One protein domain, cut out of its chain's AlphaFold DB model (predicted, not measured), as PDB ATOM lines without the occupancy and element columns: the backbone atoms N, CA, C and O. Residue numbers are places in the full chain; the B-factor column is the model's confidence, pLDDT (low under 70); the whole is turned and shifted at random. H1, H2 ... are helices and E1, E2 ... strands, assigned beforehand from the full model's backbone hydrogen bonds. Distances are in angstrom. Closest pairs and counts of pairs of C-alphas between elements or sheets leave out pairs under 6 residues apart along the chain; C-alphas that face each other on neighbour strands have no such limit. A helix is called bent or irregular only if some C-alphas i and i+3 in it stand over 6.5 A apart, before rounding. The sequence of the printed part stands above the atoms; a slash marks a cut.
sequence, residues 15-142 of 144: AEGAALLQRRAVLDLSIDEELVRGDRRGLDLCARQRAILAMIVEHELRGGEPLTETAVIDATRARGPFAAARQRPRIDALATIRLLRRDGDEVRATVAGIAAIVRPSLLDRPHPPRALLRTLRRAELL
ATOM      1  N   ALA A  15     255.543 344.936 361.533       71.12
ATOM      2  CA  ALA A  15     256.287 344.143 362.509       71.12
ATOM      3  C   ALA A  15     257.412 344.954 363.178       71.12
ATOM      4  O   ALA A  15     257.595 344.877 364.397       71.12
ATOM      5  N   GLU A  16     258.136 345.774 362.410       72.94
ATOM      6  CA  GLU A  16     259.163 346.675 362.942       72.94
ATOM      7  C   GLU A  16     258.560 347.759 363.845       72.94
ATOM      8  O   GLU A  16     259.059 347.998 364.950       72.94
ATOM      9  N   GLY A  17     257.440 348.363 363.430       77.81
ATOM     10  CA  GLY A  17     256.703 349.334 364.239       77.81
ATOM     11  C   GLY A  17     256.205 348.743 365.562       77.81
ATOM     12  O   GLY A  17     256.418 349.329 366.629       77.81
ATOM     13  N   ALA A  18     255.611 347.546 365.522       81.75
ATOM     14  CA  ALA A  18     255.153 346.838 366.716       81.75
ATOM     15  C   ALA A  18     256.312 346.494 367.671       81.75
ATOM     16  O   ALA A  18     256.206 346.716 368.881       81.75
ATOM     17  N   ALA A  19     257.450 346.031 367.143       82.19
ATOM     18  CA  ALA A  19     258.631 345.713 367.941       82.19
ATOM     19  C   ALA A  19     259.232 346.954 368.629       82.19
ATOM     20  O   ALA A  19     259.648 346.888 369.791       82.19
ATOM     21  N   LEU A  20     259.257 348.107 367.950       83.94
ATOM     22  CA  LEU A  20     259.721 349.372 368.531       83.94
ATOM     23  C   LEU A  20     258.812 349.850 369.669       83.94
ATOM     24  O   LEU A  20     259.306 350.257 370.728       83.94
ATOM     25  N   LEU A  21     257.492 349.766 369.483       85.38
ATOM     26  CA  LEU A  21     256.516 350.101 370.521       85.38
ATOM     27  C   LEU A  21     256.651 349.177 371.734       85.38
ATOM     28  O   LEU A  21     256.686 349.657 372.868       85.38
ATOM     29  N   GLN A  22     256.818 347.873 371.505       87.25
ATOM     30  CA  GLN A  22     257.024 346.898 372.571       87.25
ATOM     31  C   GLN A  22     258.305 347.188 373.366       87.25
ATOM     32  O   GLN A  22     258.268 347.230 374.595       87.25
ATOM     33  N   ARG A  23     259.430 347.471 372.693       86.62
ATOM     34  CA  ARG A  23     260.689 347.855 373.364       86.62
ATOM     35  C   ARG A  23     260.529 349.113 374.213       86.62
ATOM     36  O   ARG A  23     261.067 349.184 375.318       86.62
ATOM     37  N   ARG A  24     259.783 350.105 373.719       88.69
ATOM     38  CA  ARG A  24     259.496 351.331 374.471       88.69
ATOM     39  C   ARG A  24     258.637 351.052 375.705       88.69
ATOM     40  O   ARG A  24     258.953 351.580 376.767       88.69
ATOM     41  N   ALA A  25     257.610 350.215 375.578       90.44
ATOM     42  CA  ALA A  25     256.752 349.829 376.695       90.44
ATOM     43  C   ALA A  25     257.535 349.076 377.783       90.44
ATOM     44  O   ALA A  25     257.390 349.388 378.962       90.44
ATOM     45  N   VAL A  26     258.427 348.156 377.398       93.31
ATOM     46  CA  VAL A  26     259.316 347.446 378.336       93.31
ATOM     47  C   VAL A  26     260.253 348.416 379.059       93.31
ATOM     48  O   VAL A  26     260.428 348.314 380.273       93.31
ATOM     49  N   LEU A  27     260.832 349.383 378.339       93.75
ATOM     50  CA  LEU A  27     261.674 350.411 378.952       93.75
ATOM     51  C   LEU A  27     260.883 351.252 379.959       93.75
ATOM     52  O   LEU A  27     261.371 351.498 381.057       93.75
ATOM     53  N   ASP A  28     259.675 351.685 379.597       94.06
ATOM     54  CA  ASP A  28     258.832 352.485 380.481       94.06
ATOM     55  C   ASP A  28     258.403 351.688 381.729       94.06
ATOM     56  O   ASP A  28     258.546 352.201 382.835       94.06
ATOM     57  N   LEU A  29     258.008 350.420 381.589       93.94
ATOM     58  CA  LEU A  29     257.718 349.556 382.739       93.94
ATOM     59  C   LEU A  29     258.937 349.420 383.661       93.94
ATOM     60  O   LEU A  29     258.834 349.567 384.876       93.94
ATOM     61  N   SER A  30     260.117 349.201 383.077       95.94
ATOM     62  CA  SER A  30     261.354 349.109 383.844       95.94
ATOM     63  C   SER A  30     261.697 350.407 384.583       95.94
ATOM     64  O   SER A  30     262.341 350.332 385.629       95.94
ATOM     65  N   ILE A  31     261.333 351.576 384.048       95.88
ATOM     66  CA  ILE A  31     261.493 352.853 384.752       95.88
ATOM     67  C   ILE A  31     260.562 352.879 385.961       95.88
ATOM     68  O   ILE A  31     261.016 353.200 387.053       95.88
ATOM     69  N   ASP A  32     259.294 352.510 385.788       94.06
ATOM     70  CA  ASP A  32     258.303 352.560 386.867       94.06
ATOM     71  C   ASP A  32     258.684 351.639 388.035       94.06
ATOM     72  O   ASP A  32     258.578 352.029 389.199       94.06
ATOM     73  N   GLU A  33     259.242 350.463 387.743       94.62
ATOM     74  CA  GLU A  33     259.815 349.592 388.771       94.62
ATOM     75  C   GLU A  33     260.952 350.262 389.556       94.62
ATOM     76  O   GLU A  33     261.003 350.156 390.786       94.62
ATOM     77  N   GLU A  34     261.875 350.946 388.874       96.06
ATOM     78  CA  GLU A  34     262.971 351.655 389.541       96.06
ATOM     79  C   GLU A  34     262.482 352.863 390.338       96.06
ATOM     80  O   GLU A  34     263.044 353.139 391.396       96.06
ATOM     81  N   LEU A  35     261.422 353.544 389.895       94.06
ATOM     82  CA  LEU A  35     260.811 354.623 390.674       94.06
ATOM     83  C   LEU A  35     260.301 354.090 392.021       94.06
ATOM     84  O   LEU A  35     260.646 354.632 393.071       94.06
ATOM     85  N   VAL A  36     259.582 352.962 392.015       93.12
ATOM     86  CA  VAL A  36     259.098 352.315 393.248       93.12
ATOM     87  C   VAL A  36     260.257 351.831 394.128       93.12
ATOM     88  O   VAL A  36     260.223 351.993 395.352       93.12
ATOM     89  N   ARG A  37     261.303 351.234 393.538       94.12
ATOM     90  CA  ARG A  37     262.509 350.814 394.281       94.12
ATOM     91  C   ARG A  37     263.213 352.014 394.914       94.12
ATOM     92  O   ARG A  37     263.617 351.935 396.074       94.12
ATOM     93  N   GLY A  38     263.349 353.104 394.165       94.81
ATOM     94  CA  GLY A  38     263.966 354.348 394.605       94.81
ATOM     95  C   GLY A  38     263.224 354.988 395.769       94.81
ATOM     96  O   GLY A  38     263.850 355.311 396.773       94.81
ATOM     97  N   ASP A  39     261.895 355.066 395.701       92.56
ATOM     98  CA  ASP A  39     261.070 355.587 396.794       92.56
ATOM     99  C   ASP A  39     261.285 354.830 398.106       92.56
ATOM    100  O   ASP A  39     261.418 355.447 399.163       92.56
ATOM    101  N   ARG A  40     261.368 353.495 398.036       93.25
ATOM    102  CA  ARG A  40     261.628 352.640 399.203       93.25
ATOM    103  C   ARG A  40     263.036 352.854 399.749       93.25
ATOM    104  O   ARG A  40     263.181 353.195 400.916       93.25
ATOM    105  N   ARG A  41     264.065 352.725 398.902       94.44
ATOM    106  CA  ARG A  41     265.477 352.919 399.299       94.44
ATOM    107  C   ARG A  41     265.738 354.327 399.824       94.44
ATOM    108  O   ARG A  41     266.586 354.523 400.688       94.44
ATOM    109  N   GLY A  42     265.000 355.307 399.309       92.44
ATOM    110  CA  GLY A  42     265.058 356.686 399.752       92.44
ATOM    111  C   GLY A  42     264.716 356.852 401.227       92.44
ATOM    112  O   GLY A  42     265.230 357.785 401.831       92.44
ATOM    113  N   LEU A  43     263.905 355.980 401.835       91.88
ATOM    114  CA  LEU A  43     263.549 356.064 403.257       91.88
ATOM    115  C   LEU A  43     264.733 355.747 404.183       91.88
ATOM    116  O   LEU A  43     264.852 356.366 405.238       91.88
ATOM    117  N   ASP A  44     265.642 354.875 403.746       93.81
ATOM    118  CA  ASP A  44     266.765 354.380 404.554       93.81
ATOM    119  C   ASP A  44     268.014 355.280 404.483       93.81
ATOM    120  O   ASP A  44     269.029 355.026 405.135       93.81
ATOM    121  N   LEU A  45     267.971 356.354 403.686       94.81
ATOM    122  CA  LEU A  45     269.107 357.256 403.516       94.81
ATOM    123  C   LEU A  45     269.340 358.116 404.755       94.81
ATOM    124  O   LEU A  45     268.485 358.915 405.153       94.81
ATOM    125  N   CYS A  46     270.566 358.074 405.284       93.94
ATOM    126  CA  CYS A  46     270.978 359.048 406.288       93.94
ATOM    127  C   CYS A  46     271.043 360.463 405.682       93.94
ATOM    128  O   CYS A  46     271.249 360.642 404.478       93.94
ATOM    129  N   ALA A  47     270.946 361.496 406.526       91.50
ATOM    130  CA  ALA A  47     270.900 362.895 406.084       91.50
ATOM    131  C   ALA A  47     272.058 363.287 405.144       91.50
ATOM    132  O   ALA A  47     271.857 364.023 404.181       91.50
ATOM    133  N   ARG A  48     273.267 362.757 405.380       90.69
ATOM    134  CA  ARG A  48     274.442 363.041 404.539       90.69
ATOM    135  C   ARG A  48     274.378 362.367 403.170       90.69
ATOM    136  O   ARG A  48     274.705 363.006 402.180       90.69
ATOM    137  N   GLN A  49     273.946 361.108 403.104       94.69
ATOM    138  CA  GLN A  49     273.732 360.415 401.828       94.69
ATOM    139  C   GLN A  49     272.626 361.095 401.023       94.69
ATOM    140  O   GLN A  49     272.801 361.335 399.833       94.69
ATOM    141  N   ARG A  50     271.529 361.481 401.689       95.38
ATOM    142  CA  ARG A  50     270.443 362.238 401.063       95.38
ATOM    143  C   ARG A  50     270.934 363.568 400.496       95.38
ATOM    144  O   ARG A  50     270.576 363.887 399.375       95.38
ATOM    145  N   ALA A  51     271.757 364.316 401.232       93.38
ATOM    146  CA  ALA A  51     272.298 365.589 400.757       93.38
ATOM    147  C   ALA A  51     273.207 365.426 399.524       93.38
ATOM    148  O   ALA A  51     273.086 366.197 398.577       93.38
ATOM    149  N   ILE A  52     274.079 364.409 399.516       94.62
ATOM    150  CA  ILE A  52     274.930 364.090 398.355       94.62
ATOM    151  C   ILE A  52     274.064 363.732 397.145       94.62
ATOM    152  O   ILE A  52     274.226 364.312 396.075       94.62
ATOM    153  N   LEU A  53     273.120 362.807 397.323       96.62
ATOM    154  CA  LEU A  53     272.252 362.358 396.240       96.62
ATOM    155  C   LEU A  53     271.354 363.492 395.724       96.62
ATOM    156  O   LEU A  53     271.201 363.628 394.517       96.62
ATOM    157  N   ALA A  54     270.811 364.335 396.607       95.31
ATOM    158  CA  ALA A  54     269.990 365.481 396.223       95.31
ATOM    159  C   ALA A  54     270.761 366.472 395.349       95.31
ATOM    160  O   ALA A  54     270.240 366.905 394.331       95.31
ATOM    161  N   MET A  55     272.015 366.771 395.695       95.25
ATOM    162  CA  MET A  55     272.867 367.646 394.889       95.25
ATOM    163  C   MET A  55     273.064 367.104 393.465       95.25
ATOM    164  O   MET A  55     272.897 367.852 392.505       95.25
ATOM    165  N   ILE A  56     273.365 365.809 393.326       95.50
ATOM    166  CA  ILE A  56     273.547 365.163 392.017       95.50
ATOM    167  C   ILE A  56     272.225 365.162 391.235       95.50
ATOM    168  O   ILE A  56     272.190 365.561 390.075       95.50
ATOM    169  N   VAL A  57     271.118 364.777 391.877       95.25
ATOM    170  CA  VAL A  57     269.783 364.754 391.256       95.25
ATOM    171  C   VAL A  57     269.354 366.148 390.799       95.25
ATOM    172  O   VAL A  57     268.852 366.302 389.692       95.25
ATOM    173  N   GLU A  58     269.563 367.180 391.613       93.88
ATOM    174  CA  GLU A  58     269.266 368.559 391.225       93.88
ATOM    175  C   GLU A  58     270.113 369.029 390.040       93.88
ATOM    176  O   GLU A  58     269.619 369.794 389.214       93.88
ATOM    177  N   HIS A  59     271.374 368.596 389.951       93.62
ATOM    178  CA  HIS A  59     272.241 368.910 388.818       93.62
ATOM    179  C   HIS A  59     271.717 368.279 387.519       93.62
ATOM    180  O   HIS A  59     271.524 368.981 386.528       93.62
ATOM    181  N   GLU A  60     271.377 366.989 387.565       92.00
ATOM    182  CA  GLU A  60     270.794 366.236 386.444       92.00
ATOM    183  C   GLU A  60     269.444 366.825 385.998       92.00
ATOM    184  O   GLU A  60     269.190 367.014 384.809       92.00
ATOM    185  N   LEU A  61     268.572 367.194 386.943       91.19
ATOM    186  CA  LEU A  61     267.266 367.791 386.635       91.19
ATOM    187  C   LEU A  61     267.372 369.184 385.999       91.19
ATOM    188  O   LEU A  61     266.453 369.598 385.293       91.19
ATOM    189  N   ARG A  62     268.476 369.903 386.231       91.94
ATOM    190  CA  ARG A  62     268.783 371.171 385.548       91.94
ATOM    191  C   ARG A  62     269.407 370.960 384.162       91.94
ATOM    192  O   ARG A  62     269.660 371.947 383.480       91.94
ATOM    193  N   GLY A  63     269.632 369.711 383.744       87.44
ATOM    194  CA  GLY A  63     270.289 369.377 382.480       87.44
ATOM    195  C   GLY A  63     271.791 369.652 382.491       87.44
ATOM    196  O   GLY A  63     272.350 369.966 381.445       87.44
ATOM    197  N   GLY A  64     272.424 369.607 383.666       86.38
ATOM    198  CA  GLY A  64     273.875 369.710 383.775       86.38
ATOM    199  C   GLY A  64     274.585 368.461 383.246       86.38
ATOM    200  O   GLY A  64     274.007 367.374 383.210       86.38
ATOM    201  N   GLU A  65     275.841 368.631 382.843       88.94
ATOM    202  CA  GLU A  65     276.727 367.511 382.515       88.94
ATOM    203  C   GLU A  65     277.040 366.671 383.766       88.94
ATOM    204  O   GLU A  65     276.896 367.153 384.891       88.94
ATOM    205  N   PRO A  66     277.479 365.415 383.623       89.75
ATOM    206  CA  PRO A  66     277.816 364.580 384.771       89.75
ATOM    207  C   PRO A  66     278.846 365.229 385.677       89.75
ATOM    208  O   PRO A  66     279.832 365.818 385.233       89.75
ATOM    209  N   LEU A  67     278.635 365.082 386.979       93.69
ATOM    210  CA  LEU A  67     279.604 365.547 387.956       93.69
ATOM    211  C   LEU A  67     280.702 364.505 388.110       93.69
ATOM    212  O   LEU A  67     280.417 363.323 388.285       93.69
ATOM    213  N   THR A  68     281.956 364.943 388.152       94.69
ATOM    214  CA  THR A  68     283.042 364.060 388.579       94.69
ATOM    215  C   THR A  68     282.926 363.760 390.072       94.69
ATOM    216  O   THR A  68     282.424 364.574 390.857       94.69
ATOM    217  N   GLU A  69     283.432 362.604 390.509       92.12
ATOM    218  CA  GLU A  69     283.420 362.240 391.932       92.12
ATOM    219  C   GLU A  69     284.116 363.308 392.797       92.12
ATOM    220  O   GLU A  69     283.639 363.653 393.881       92.12
ATOM    221  N   THR A  70     285.206 363.893 392.294       90.19
ATOM    222  CA  THR A  70     285.914 364.993 392.963       90.19
ATOM    223  C   THR A  70     285.036 366.237 393.089       90.19
ATOM    224  O   THR A  70     284.943 366.794 394.183       90.19
ATOM    225  N   ALA A  71     284.318 366.633 392.030       91.44
ATOM    226  CA  ALA A  71     283.409 367.778 392.081       91.44
ATOM    227  C   ALA A  71     282.287 367.576 393.113       91.44
ATOM    228  O   ALA A  71     281.949 368.498 393.858       91.44
ATOM    229  N   VAL A  72     281.752 366.352 393.219       91.56
ATOM    230  CA  VAL A  72     280.775 366.000 394.261       91.56
ATOM    231  C   VAL A  72     281.393 366.159 395.652       91.56
ATOM    232  O   VAL A  72     280.785 366.770 396.532       91.56
ATOM    233  N   ILE A  73     282.601 365.634 395.875       89.25
ATOM    234  CA  ILE A  73     283.291 365.731 397.170       89.25
ATOM    235  C   ILE A  73     283.497 367.199 397.564       89.25
ATOM    236  O   ILE A  73     283.135 367.575 398.686       89.25
ATOM    237  N   ASP A  74     283.993 368.028 396.647       87.31
ATOM    238  CA  ASP A  74     284.263 369.449 396.884       87.31
ATOM    239  C   ASP A  74     282.976 370.232 397.193       87.31
ATOM    240  O   ASP A  74     282.932 371.055 398.117       87.31
ATOM    241  N   ALA A  75     281.878 369.908 396.504       85.25
ATOM    242  CA  ALA A  75     280.579 370.543 396.704       85.25
ATOM    243  C   ALA A  75     279.945 370.238 398.077       85.25
ATOM    244  O   ALA A  75     279.153 371.037 398.584       85.25
ATOM    245  N   THR A  76     280.314 369.137 398.749       79.50
ATOM    246  CA  THR A  76     279.741 368.776 400.067       79.50
ATOM    247  C   THR A  76     280.188 369.670 401.232       79.50
ATOM    248  O   THR A  76     279.821 369.405 402.380       79.50
ATOM    249  N   ARG A  77     280.974 370.731 400.976       68.44
ATOM    250  CA  ARG A  77     281.519 371.671 401.981       68.44
ATOM    251  C   ARG A  77     282.268 370.988 403.132       68.44
ATOM    252  O   ARG A  77     282.484 371.598 404.182       68.44
ATOM    253  N   ALA A  78     282.684 369.735 402.964       64.50
ATOM    254  CA  ALA A  78     283.518 369.053 403.934       64.50
ATOM    255  C   ALA A  78     284.903 369.705 403.904       64.50
ATOM    256  O   ALA A  78     285.697 369.461 403.006       64.50
ATOM    257  N   ARG A  79     285.185 370.577 404.873       60.06
ATOM    258  CA  ARG A  79     286.491 371.230 404.993       60.06
ATOM    259  C   ARG A  79     287.478 370.317 405.730       60.06
ATOM    260  O   ARG A  79     287.105 369.580 406.648       60.06
ATOM    261  N   GLY A  80     288.745 370.383 405.328       64.62
ATOM    262  CA  GLY A  80     289.873 369.732 405.997       64.62
ATOM    263  C   GLY A  80     290.480 368.543 405.235       64.62
ATOM    264  O   GLY A  80     289.859 368.001 404.322       64.62
ATOM    265  N   PRO A  81     291.681 368.095 405.646       70.12
ATOM    266  CA  PRO A  81     292.548 367.194 404.871       70.12
ATOM    267  C   PRO A  81     291.974 365.788 404.615       70.12
ATOM    268  O   PRO A  81     292.466 365.069 403.757       70.12
ATOM    269  N   PHE A  82     290.909 365.397 405.322       76.44
ATOM    270  CA  PHE A  82     290.279 364.071 405.214       76.44
ATOM    271  C   PHE A  82     288.852 364.118 404.652       76.44
ATOM    272  O   PHE A  82     288.070 363.187 404.848       76.44
ATOM    273  N   ALA A  83     288.467 365.217 403.997       74.06
ATOM    274  CA  ALA A  83     287.143 365.366 403.401       74.06
ATOM    275  C   ALA A  83     286.830 364.235 402.408       74.06
ATOM    276  O   ALA A  83     285.847 363.518 402.600       74.06
ATOM    277  N   ALA A  84     287.718 363.995 401.439       76.62
ATOM    278  CA  ALA A  84     287.563 362.934 400.444       76.62
ATOM    279  C   ALA A  84     287.447 361.540 401.081       76.62
ATOM    280  O   ALA A  84     286.504 360.805 400.790       76.62
ATOM    281  N   ALA A  85     288.335 361.210 402.027       81.50
ATOM    282  CA  ALA A  85     288.323 359.928 402.739       81.50
ATOM    283  C   ALA A  85     287.020 359.688 403.521       81.50
ATOM    284  O   ALA A  85     286.586 358.552 403.682       81.50
ATOM    285  N   ARG A  86     286.359 360.756 403.986       82.69
ATOM    286  CA  ARG A  86     285.065 360.651 404.668       82.69
ATOM    287  C   ARG A  86     283.887 360.554 403.707       82.69
ATOM    288  O   ARG A  86     282.878 359.977 404.108       82.69
ATOM    289  N   GLN A  87     283.958 361.155 402.519       86.31
ATOM    290  CA  GLN A  87     282.824 361.213 401.586       86.31
ATOM    291  C   GLN A  87     282.784 360.054 400.598       86.31
ATOM    292  O   GLN A  87     281.688 359.580 400.307       86.31
ATOM    293  N   ARG A  88     283.939 359.535 400.168       90.25
ATOM    294  CA  ARG A  88     284.020 358.370 399.275       90.25
ATOM    295  C   ARG A  88     283.172 357.183 399.738       90.25
ATOM    296  O   ARG A  88     282.282 356.809 398.981       90.25
ATOM    297  N   PRO A  89     283.262 356.720 401.003       91.81
ATOM    298  CA  PRO A  89     282.422 355.618 401.477       91.81
ATOM    299  C   PRO A  89     280.916 355.893 401.385       91.81
ATOM    300  O   PRO A  89     280.113 354.967 401.315       91.81
ATOM    301  N   ARG A  90     280.494 357.166 401.402       91.31
ATOM    302  CA  ARG A  90     279.076 357.529 401.250       91.31
ATOM    303  C   ARG A  90     278.633 357.459 399.797       91.31
ATOM    304  O   ARG A  90     277.525 356.994 399.547       91.31
ATOM    305  N   ILE A  91     279.483 357.901 398.873       92.94
ATOM    306  CA  ILE A  91     279.260 357.753 397.430       92.94
ATOM    307  C   ILE A  91     279.264 356.260 397.071       92.94
ATOM    308  O   ILE A  91     278.339 355.795 396.411       92.94
ATOM    309  N   ASP A  92     280.209 355.485 397.615       94.50
ATOM    310  CA  ASP A  92     280.273 354.025 397.469       94.50
ATOM    311  C   ASP A  92     279.003 353.346 397.976       94.50
ATOM    312  O   ASP A  92     278.436 352.492 397.296       94.50
ATOM    313  N   ALA A  93     278.518 353.745 399.155       95.00
ATOM    314  CA  ALA A  93     277.282 353.210 399.707       95.00
ATOM    315  C   ALA A  93     276.089 353.494 398.784       95.00
ATOM    316  O   ALA A  93     275.316 352.580 398.514       95.00
ATOM    317  N   LEU A  94     275.964 354.720 398.259       96.69
ATOM    318  CA  LEU A  94     274.905 355.103 397.315       96.69
ATOM    319  C   LEU A  94     274.977 354.317 395.994       96.69
ATOM    320  O   LEU A  94     273.937 353.902 395.475       96.69
ATOM    321  N   ALA A  95     276.180 354.072 395.472       95.25
ATOM    322  CA  ALA A  95     276.392 353.237 394.290       95.25
ATOM    323  C   ALA A  95     276.057 351.758 394.568       95.25
ATOM    324  O   ALA A  95     275.387 351.108 393.769       95.25
ATOM    325  N   THR A  96     276.429 351.247 395.747       95.06
ATOM    326  CA  THR A  96     276.147 349.866 396.182       95.06
ATOM    327  C   THR A  96     274.644 349.587 396.227       95.06
ATOM    328  O   THR A  96     274.185 348.551 395.750       95.06
ATOM    329  N   ILE A  97     273.848 350.540 396.726       95.12
ATOM    330  CA  ILE A  97     272.375 350.446 396.732       95.12
ATOM    331  C   ILE A  97     271.726 350.920 395.417       95.12
ATOM    332  O   ILE A  97     270.506 351.090 395.348       95.12
ATOM    333  N   ARG A  98     272.529 351.105 394.357       95.38
ATOM    334  CA  ARG A  98     272.117 351.464 392.990       95.38
ATOM    335  C   ARG A  98     271.290 352.751 392.892       95.38
ATOM    336  O   ARG A  98     270.356 352.829 392.096       95.38
ATOM    337  N   LEU A  99     271.604 353.751 393.714       97.19
ATOM    338  CA  LEU A  99     271.044 355.106 393.588       97.19
ATOM    339  C   LEU A  99     271.955 356.039 392.782       97.19
ATOM    340  O   LEU A  99     271.502 357.065 392.282       97.19
ATOM    341  N   LEU A 100     273.222 355.662 392.635       95.94
ATOM    342  CA  LEU A 100     274.189 356.303 391.757       95.94
ATOM    343  C   LEU A 100     274.811 355.257 390.834       95.94
ATOM    344  O   LEU A 100     274.903 354.080 391.191       95.94
ATOM    345  N   ARG A 101     275.271 355.712 389.673       94.38
ATOM    346  CA  ARG A 101     276.125 354.962 388.754       94.38
ATOM    347  C   ARG A 101     277.425 355.734 388.562       94.38
ATOM    348  O   ARG A 101     277.420 356.964 388.592       94.38
ATOM    349  N   ARG A 102     278.519 354.993 388.406       93.00
ATOM    350  CA  ARG A 102     279.822 355.533 388.025       93.00
ATOM    351  C   ARG A 102     280.107 355.146 386.589       93.00
ATOM    352  O   ARG A 102     280.041 353.958 386.281       93.00
ATOM    353  N   ASP A 103     280.445 356.139 385.787       89.25
ATOM    354  CA  ASP A 103     280.853 355.991 384.396       89.25
ATOM    355  C   ASP A 103     282.265 356.587 384.290       89.25
ATOM    356  O   ASP A 103     282.448 357.778 384.067       89.25
ATOM    357  N   GLY A 104     283.285 355.775 384.584       87.50
ATOM    358  CA  GLY A 104     284.647 356.280 384.784       87.50
ATOM    359  C   GLY A 104     284.771 357.119 386.063       87.50
ATOM    360  O   GLY A 104     284.533 356.615 387.163       87.50
ATOM    361  N   ASP A 105     285.184 358.381 385.928       89.31
ATOM    362  CA  ASP A 105     285.261 359.355 387.025       89.31
ATOM    363  C   ASP A 105     283.966 360.163 387.213       89.31
ATOM    364  O   ASP A 105     283.824 360.876 388.214       89.31
ATOM    365  N   GLU A 106     283.018 360.023 386.287       93.44
ATOM    366  CA  GLU A 106     281.711 360.658 386.335       93.44
ATOM    367  C   GLU A 106     280.743 359.888 387.235       93.44
ATOM    368  O   GLU A 106     280.727 358.656 387.308       93.44
ATOM    369  N   VAL A 107     279.885 360.641 387.915       94.25
ATOM    370  CA  VAL A 107     278.843 360.138 388.798       94.25
ATOM    371  C   VAL A 107     277.502 360.665 388.311       94.25
ATOM    372  O   VAL A 107     277.266 361.872 388.271       94.25
ATOM    373  N   ARG A 108     276.596 359.737 388.005       95.19
ATOM    374  CA  ARG A 108     275.224 360.031 387.587       95.19
ATOM    375  C   ARG A 108     274.219 359.474 388.582       95.19
ATOM    376  O   ARG A 108     274.439 358.425 389.198       95.19
ATOM    377  N   ALA A 109     273.084 360.153 388.720       96.31
ATOM    378  CA  ALA A 109     271.940 359.578 389.418       96.31
ATOM    379  C   ALA A 109     271.296 358.476 388.566       96.31
ATOM    380  O   ALA A 109     271.139 358.628 387.358       96.31
ATOM    381  N   THR A 110     270.879 357.381 389.201       96.94
ATOM    382  CA  THR A 110     270.005 356.400 388.539       96.94
ATOM    383  C   THR A 110     268.550 356.874 388.579       96.94
ATOM    384  O   THR A 110     268.200 357.785 389.336       96.94
ATOM    385  N   VAL A 111     267.654 356.218 387.836       96.75
ATOM    386  CA  VAL A 111     266.197 356.407 387.954       96.75
ATOM    387  C   VAL A 111     265.743 356.225 389.404       96.75
ATOM    388  O   VAL A 111     264.998 357.054 389.931       96.75
ATOM    389  N   ALA A 112     266.241 355.183 390.076       96.81
ATOM    390  CA  ALA A 112     265.972 354.959 391.492       96.81
ATOM    391  C   ALA A 112     266.552 356.083 392.370       96.81
ATOM    392  O   ALA A 112     265.915 356.495 393.338       96.81
ATOM    393  N   GLY A 113     267.729 356.614 392.026       97.12
ATOM    394  CA  GLY A 113     268.342 357.770 392.685       97.12
ATOM    395  C   GLY A 113     267.482 359.028 392.619       97.12
ATOM    396  O   GLY A 113     267.258 359.678 393.640       97.12
ATOM    397  N   ILE A 114     266.941 359.336 391.437       95.88
ATOM    398  CA  ILE A 114     266.009 360.453 391.253       95.88
ATOM    399  C   ILE A 114     264.757 360.243 392.108       95.88
ATOM    400  O   ILE A 114     264.361 361.150 392.841       95.88
ATOM    401  N   ALA A 115     264.153 359.052 392.067       95.06
ATOM    402  CA  ALA A 115     262.955 358.761 392.853       95.06
ATOM    403  C   ALA A 115     263.198 358.853 394.366       95.06
ATOM    404  O   ALA A 115     262.396 359.452 395.077       95.06
ATOM    405  N   ALA A 116     264.350 358.390 394.858       95.69
ATOM    406  CA  ALA A 116     264.716 358.481 396.273       95.69
ATOM    407  C   ALA A 116     264.733 359.923 396.828       95.69
ATOM    408  O   ALA A 116     264.590 360.121 398.043       95.69
ATOM    409  N   ILE A 117     264.909 360.927 395.959       94.81
ATOM    410  CA  ILE A 117     264.918 362.353 396.312       94.81
ATOM    411  C   ILE A 117     263.595 363.036 395.973       94.81
ATOM    412  O   ILE A 117     263.002 363.677 396.841       94.81
ATOM    413  N   VAL A 118     263.133 362.910 394.728       90.44
ATOM    414  CA  VAL A 118     261.942 363.612 394.225       90.44
ATOM    415  C   VAL A 118     260.656 363.017 394.799       90.44
ATOM    416  O   VAL A 118     259.683 363.740 395.008       90.44
ATOM    417  N   ARG A 119     260.677 361.716 395.104       85.38
ATOM    418  CA  ARG A 119     259.556 360.927 395.621       85.38
ATOM    419  C   ARG A 119     258.275 361.077 394.791       85.38
ATOM    420  O   ARG A 119     257.270 361.555 395.317       85.38
ATOM    421  N   PRO A 120     258.296 360.694 393.501       76.62
ATOM    422  CA  PRO A 120     257.174 360.900 392.583       76.62
ATOM    423  C   PRO A 120     255.895 360.144 392.978       76.62
ATOM    424  O   PRO A 120     254.817 360.543 392.558       76.62
ATOM    425  N   SER A 121     255.969 359.108 393.825       71.50
ATOM    426  CA  SER A 121     254.768 358.474 394.402       71.50
ATOM    427  C   SER A 121     253.968 359.380 395.346       71.50
ATOM    428  O   SER A 121     252.837 359.046 395.699       71.50
ATOM    429  N   LEU A 122     254.527 360.517 395.770       77.75
ATOM    430  CA  LEU A 122     253.796 361.531 396.520       77.75
ATOM    431  C   LEU A 122     253.021 362.425 395.542       77.75
ATOM    432  O   LEU A 122     253.618 363.082 394.691       77.75
ATOM    433  N   LEU A 123     251.696 362.468 395.708       59.09
ATOM    434  CA  LEU A 123     250.729 363.070 394.774       59.09
ATOM    435  C   LEU A 123     251.011 364.537 394.388       59.09
ATOM    436  O   LEU A 123     250.676 364.937 393.278       59.09
ATOM    437  N   ASP A 124     251.680 365.310 395.247       67.88
ATOM    438  CA  ASP A 124     251.912 366.750 395.043       67.88
ATOM    439  C   ASP A 124     253.333 367.097 394.564       67.88
ATOM    440  O   ASP A 124     253.769 368.249 394.649       67.88
ATOM    441  N   ARG A 125     254.115 366.108 394.112       70.69
ATOM    442  CA  ARG A 125     255.506 366.330 393.696       70.69
ATOM    443  C   ARG A 125     255.660 366.385 392.174       70.69
ATOM    444  O   ARG A 125     255.052 365.590 391.450       70.69
ATOM    445  N   PRO A 126     256.508 367.303 391.663       71.50
ATOM    446  CA  PRO A 126     256.801 367.364 390.242       71.50
ATOM    447  C   PRO A 126     257.431 366.045 389.805       71.50
ATOM    448  O   PRO A 126     258.403 365.574 390.396       71.50
ATOM    449  N   HIS A 127     256.861 365.445 388.768       79.50
ATOM    450  CA  HIS A 127     257.396 364.217 388.212       79.50
ATOM    451  C   HIS A 127     258.628 364.529 387.355       79.50
ATOM    452  O   HIS A 127     258.598 365.474 386.561       79.50
ATOM    453  N   PRO A 128     259.711 363.743 387.478       84.25
ATOM    454  CA  PRO A 128     260.888 363.939 386.648       84.25
ATOM    455  C   PRO A 128     260.541 363.739 385.159       84.25
ATOM    456  O   PRO A 128     259.750 362.847 384.828       84.25
ATOM    457  N   PRO A 129     261.124 364.533 384.238       89.38
ATOM    458  CA  PRO A 129     260.818 364.435 382.816       89.38
ATOM    459  C   PRO A 129     261.054 363.022 382.276       89.38
ATOM    460  O   PRO A 129     262.143 362.462 382.403       89.38
ATOM    461  N   ARG A 130     260.055 362.436 381.606       91.06
ATOM    462  CA  ARG A 130     260.147 361.035 381.154       91.06
ATOM    463  C   ARG A 130     261.282 360.796 380.152       91.06
ATOM    464  O   ARG A 130     261.845 359.706 380.112       91.06
ATOM    465  N   ALA A 131     261.632 361.803 379.352       90.94
ATOM    466  CA  ALA A 131     262.766 361.738 378.430       90.94
ATOM    467  C   ALA A 131     264.111 361.569 379.162       90.94
ATOM    468  O   ALA A 131     264.928 360.746 378.743       90.94
ATOM    469  N   LEU A 132     264.299 362.269 380.288       91.50
ATOM    470  CA  LEU A 132     265.472 362.112 381.149       91.50
ATOM    471  C   LEU A 132     265.523 360.693 381.722       91.50
ATOM    472  O   LEU A 132     266.519 359.998 381.547       91.50
ATOM    473  N   LEU A 133     264.418 360.216 382.309       94.25
ATOM    474  CA  LEU A 133     264.354 358.869 382.892       94.25
ATOM    475  C   LEU A 133     264.670 357.767 381.874       94.25
ATOM    476  O   LEU A 133     265.366 356.810 382.198       94.25
ATOM    477  N   ARG A 134     264.196 357.900 380.628       95.06
ATOM    478  CA  ARG A 134     264.533 356.959 379.546       95.06
ATOM    479  C   ARG A 134     266.011 356.995 379.183       95.06
ATOM    480  O   ARG A 134     266.573 355.949 378.881       95.06
ATOM    481  N   THR A 135     266.623 358.175 379.189       93.12
ATOM    482  CA  THR A 135     268.054 358.339 378.895       93.12
ATOM    483  C   THR A 135     268.896 357.671 379.975       93.12
ATOM    484  O   THR A 135     269.706 356.802 379.659       93.12
ATOM    485  N   LEU A 136     268.613 357.977 381.243       92.31
ATOM    486  CA  LEU A 136     269.288 357.366 382.388       92.31
ATOM    487  C   LEU A 136     269.083 355.853 382.417       92.31
ATOM    488  O   LEU A 136     270.049 355.103 382.519       92.31
ATOM    489  N   ARG A 137     267.847 355.375 382.217       95.31
ATOM    490  CA  ARG A 137     267.579 353.936 382.252       95.31
ATOM    491  C   ARG A 137     268.290 353.174 381.140       95.31
ATOM    492  O   ARG A 137     268.742 352.059 381.364       95.31
ATOM    493  N   ARG A 138     268.403 353.750 379.941       93.50
ATOM    494  CA  ARG A 138     269.186 353.127 378.863       93.50
ATOM    495  C   ARG A 138     270.661 353.039 379.229       93.50
ATOM    496  O   ARG A 138     271.248 351.990 379.002       93.50
ATOM    497  N   ALA A 139     271.223 354.098 379.811       90.69
ATOM    498  CA  ALA A 139     272.603 354.090 380.284       90.69
ATOM    499  C   ALA A 139     272.814 353.007 381.358       90.69
ATOM    500  O   ALA A 139     273.744 352.220 381.246       90.69
ATOM    501  N   GLU A 140     271.897 352.871 382.321       92.19
ATOM    502  CA  GLU A 140     271.953 351.839 383.371       92.19
ATOM    503  C   GLU A 140     271.916 350.393 382.857       92.19
ATOM    504  O   GLU A 140     272.412 349.491 383.529       92.19
ATOM    505  N   LEU A 141     271.285 350.153 381.705       89.69
ATOM    506  CA  LEU A 141     271.190 348.823 381.099       89.69
ATOM    507  C   LEU A 141     272.432 348.458 380.273       89.69
ATOM    508  O   LEU A 141     272.580 347.299 379.887       89.69
ATOM    509  N   LEU A 142     273.314 349.423 380.005       82.31
ATOM    510  CA  LEU A 142     274.597 349.189 379.356       82.31
ATOM    511  C   LEU A 142     275.675 348.924 380.423       82.31
ATOM    512  O   LEU A 142     275.659 349.548 381.490       82.31
TER     513      LEU A 142
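AT A GLANCE: This is residues 15 to 142 of the 144 residues of an uncharacterized protein of Microbacterium sp. GCS4 (UniProt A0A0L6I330). A long helix, H1, runs past one side of a small crossed-helix body and sticks out beyond it with residues 15 to 23. Inside the body the short helix H5 sits in the middle, packed on the second half of H1 and crossed by H2; the small hairpin E1 and E2 lies next to it among H2, H3, H4 and H6, with H3 and H4 at the end far from residue 15. The printed part has 128 residues, with six named helices and two named strands in the order H1, H2, H3, H4, E1, E2, H5, H6; the two strands make an antiparallel sheet, and the class is mostly helix. The whole is compact, with a radius of gyration of the C-alphas of 15.6 A, yet elongated, spanning 60 by 32 by 25 A.

HOW THE PARTS SIT: H1, residues 15 to 43, touches H5, residues 111 to 118, with its residues 31 to 43 alone; the closest C-alphas, those of Gly 38 and Ala 112, are 3.8 A apart, and the two run the same way at a steep tilt of 47 degrees. H5 is the hub, touching three other helices. H2, residues 47 to 61, is close to H1 but not clearly touching, with the C-alphas of Gly 42 and Arg 50 7.8 A apart. H2 touches H5, closest at the C-alphas of Val 57 and Ile 114, 5.7 A, and at 72 degrees the two are only just about perpendicular. H4, residues 83 to 96, touches H2 about perpendicular at 73 degrees, closest at the C-alphas of Gln 49 and Arg 90, 6.1 A. H3, residues 69 to 75, touches H4 at a steep tilt of 58 degrees, opposite ways, closest at the C-alphas of Ile 73 and Ala 84, 6.1 A. E1, residues 100 to 103, and E2, residues 106 to 109, form a hairpin: N 101 and O 108 are 2.9 A apart and N 108 and O 101 3.0 A, both within hydrogen-bond range. Residues 67 to 68 pair with residues 106 to 107 of E2, antiparallel. The closest C-alphas of H2 and E2 are those of Val 57 and Ala 109, 5.9 A; those of H4 and E1 are Leu 94 and Leu 100, 5.7 A. H6, residues 130 to 141, touches H1 about perpendicular at 89 degrees, closest at the C-alphas of Ile 31 and Arg 137, 6.7 A. H5 and H6 form a helical hairpin but only just touch, with 3 pairs of C-alphas within 8 A, the closest those of Val 111 and Leu 133 at 5.9 A. H1 is apart from H3 and H4. In H2, H3 and H6 every O i to N i+4 pair is within hydrogen-bond range; in H1 it is 24 of 25, in H4 8 of 10 and in H5 3 of 4.

IN THESE COORDINATES: H1 begins at C-alpha 15, (256.287, 344.143, 362.509), and is 43.1 A long from first to last C-alpha. H2 measures 20.4 A and H4 20.3 A; H4 is irregular, but only just, with C-alphas 86 and 89 6.52 A apart. H3 has 7 residues and H5 has 8, while E1 and E2 have 4 each. H5 begins at C-alpha 111, (266.197, 356.407, 387.954). H6, 16.5 A long, ends at C-alpha 141, (271.190, 348.823, 381.099).

THE WHOLE: The two C-alphas farthest apart are those of Ala 15 and Gly 80, 60.6 A. Without residues 15 to 23, which stand free, the body of 119 residues spans 48 by 28 by 24 A. The printed part has no cut. The link from H5 to H6, 11 residues, is long. The mean pLDDT of the printed part is 88.9, and residues 77 to 80 and 123 to 124 are under 70.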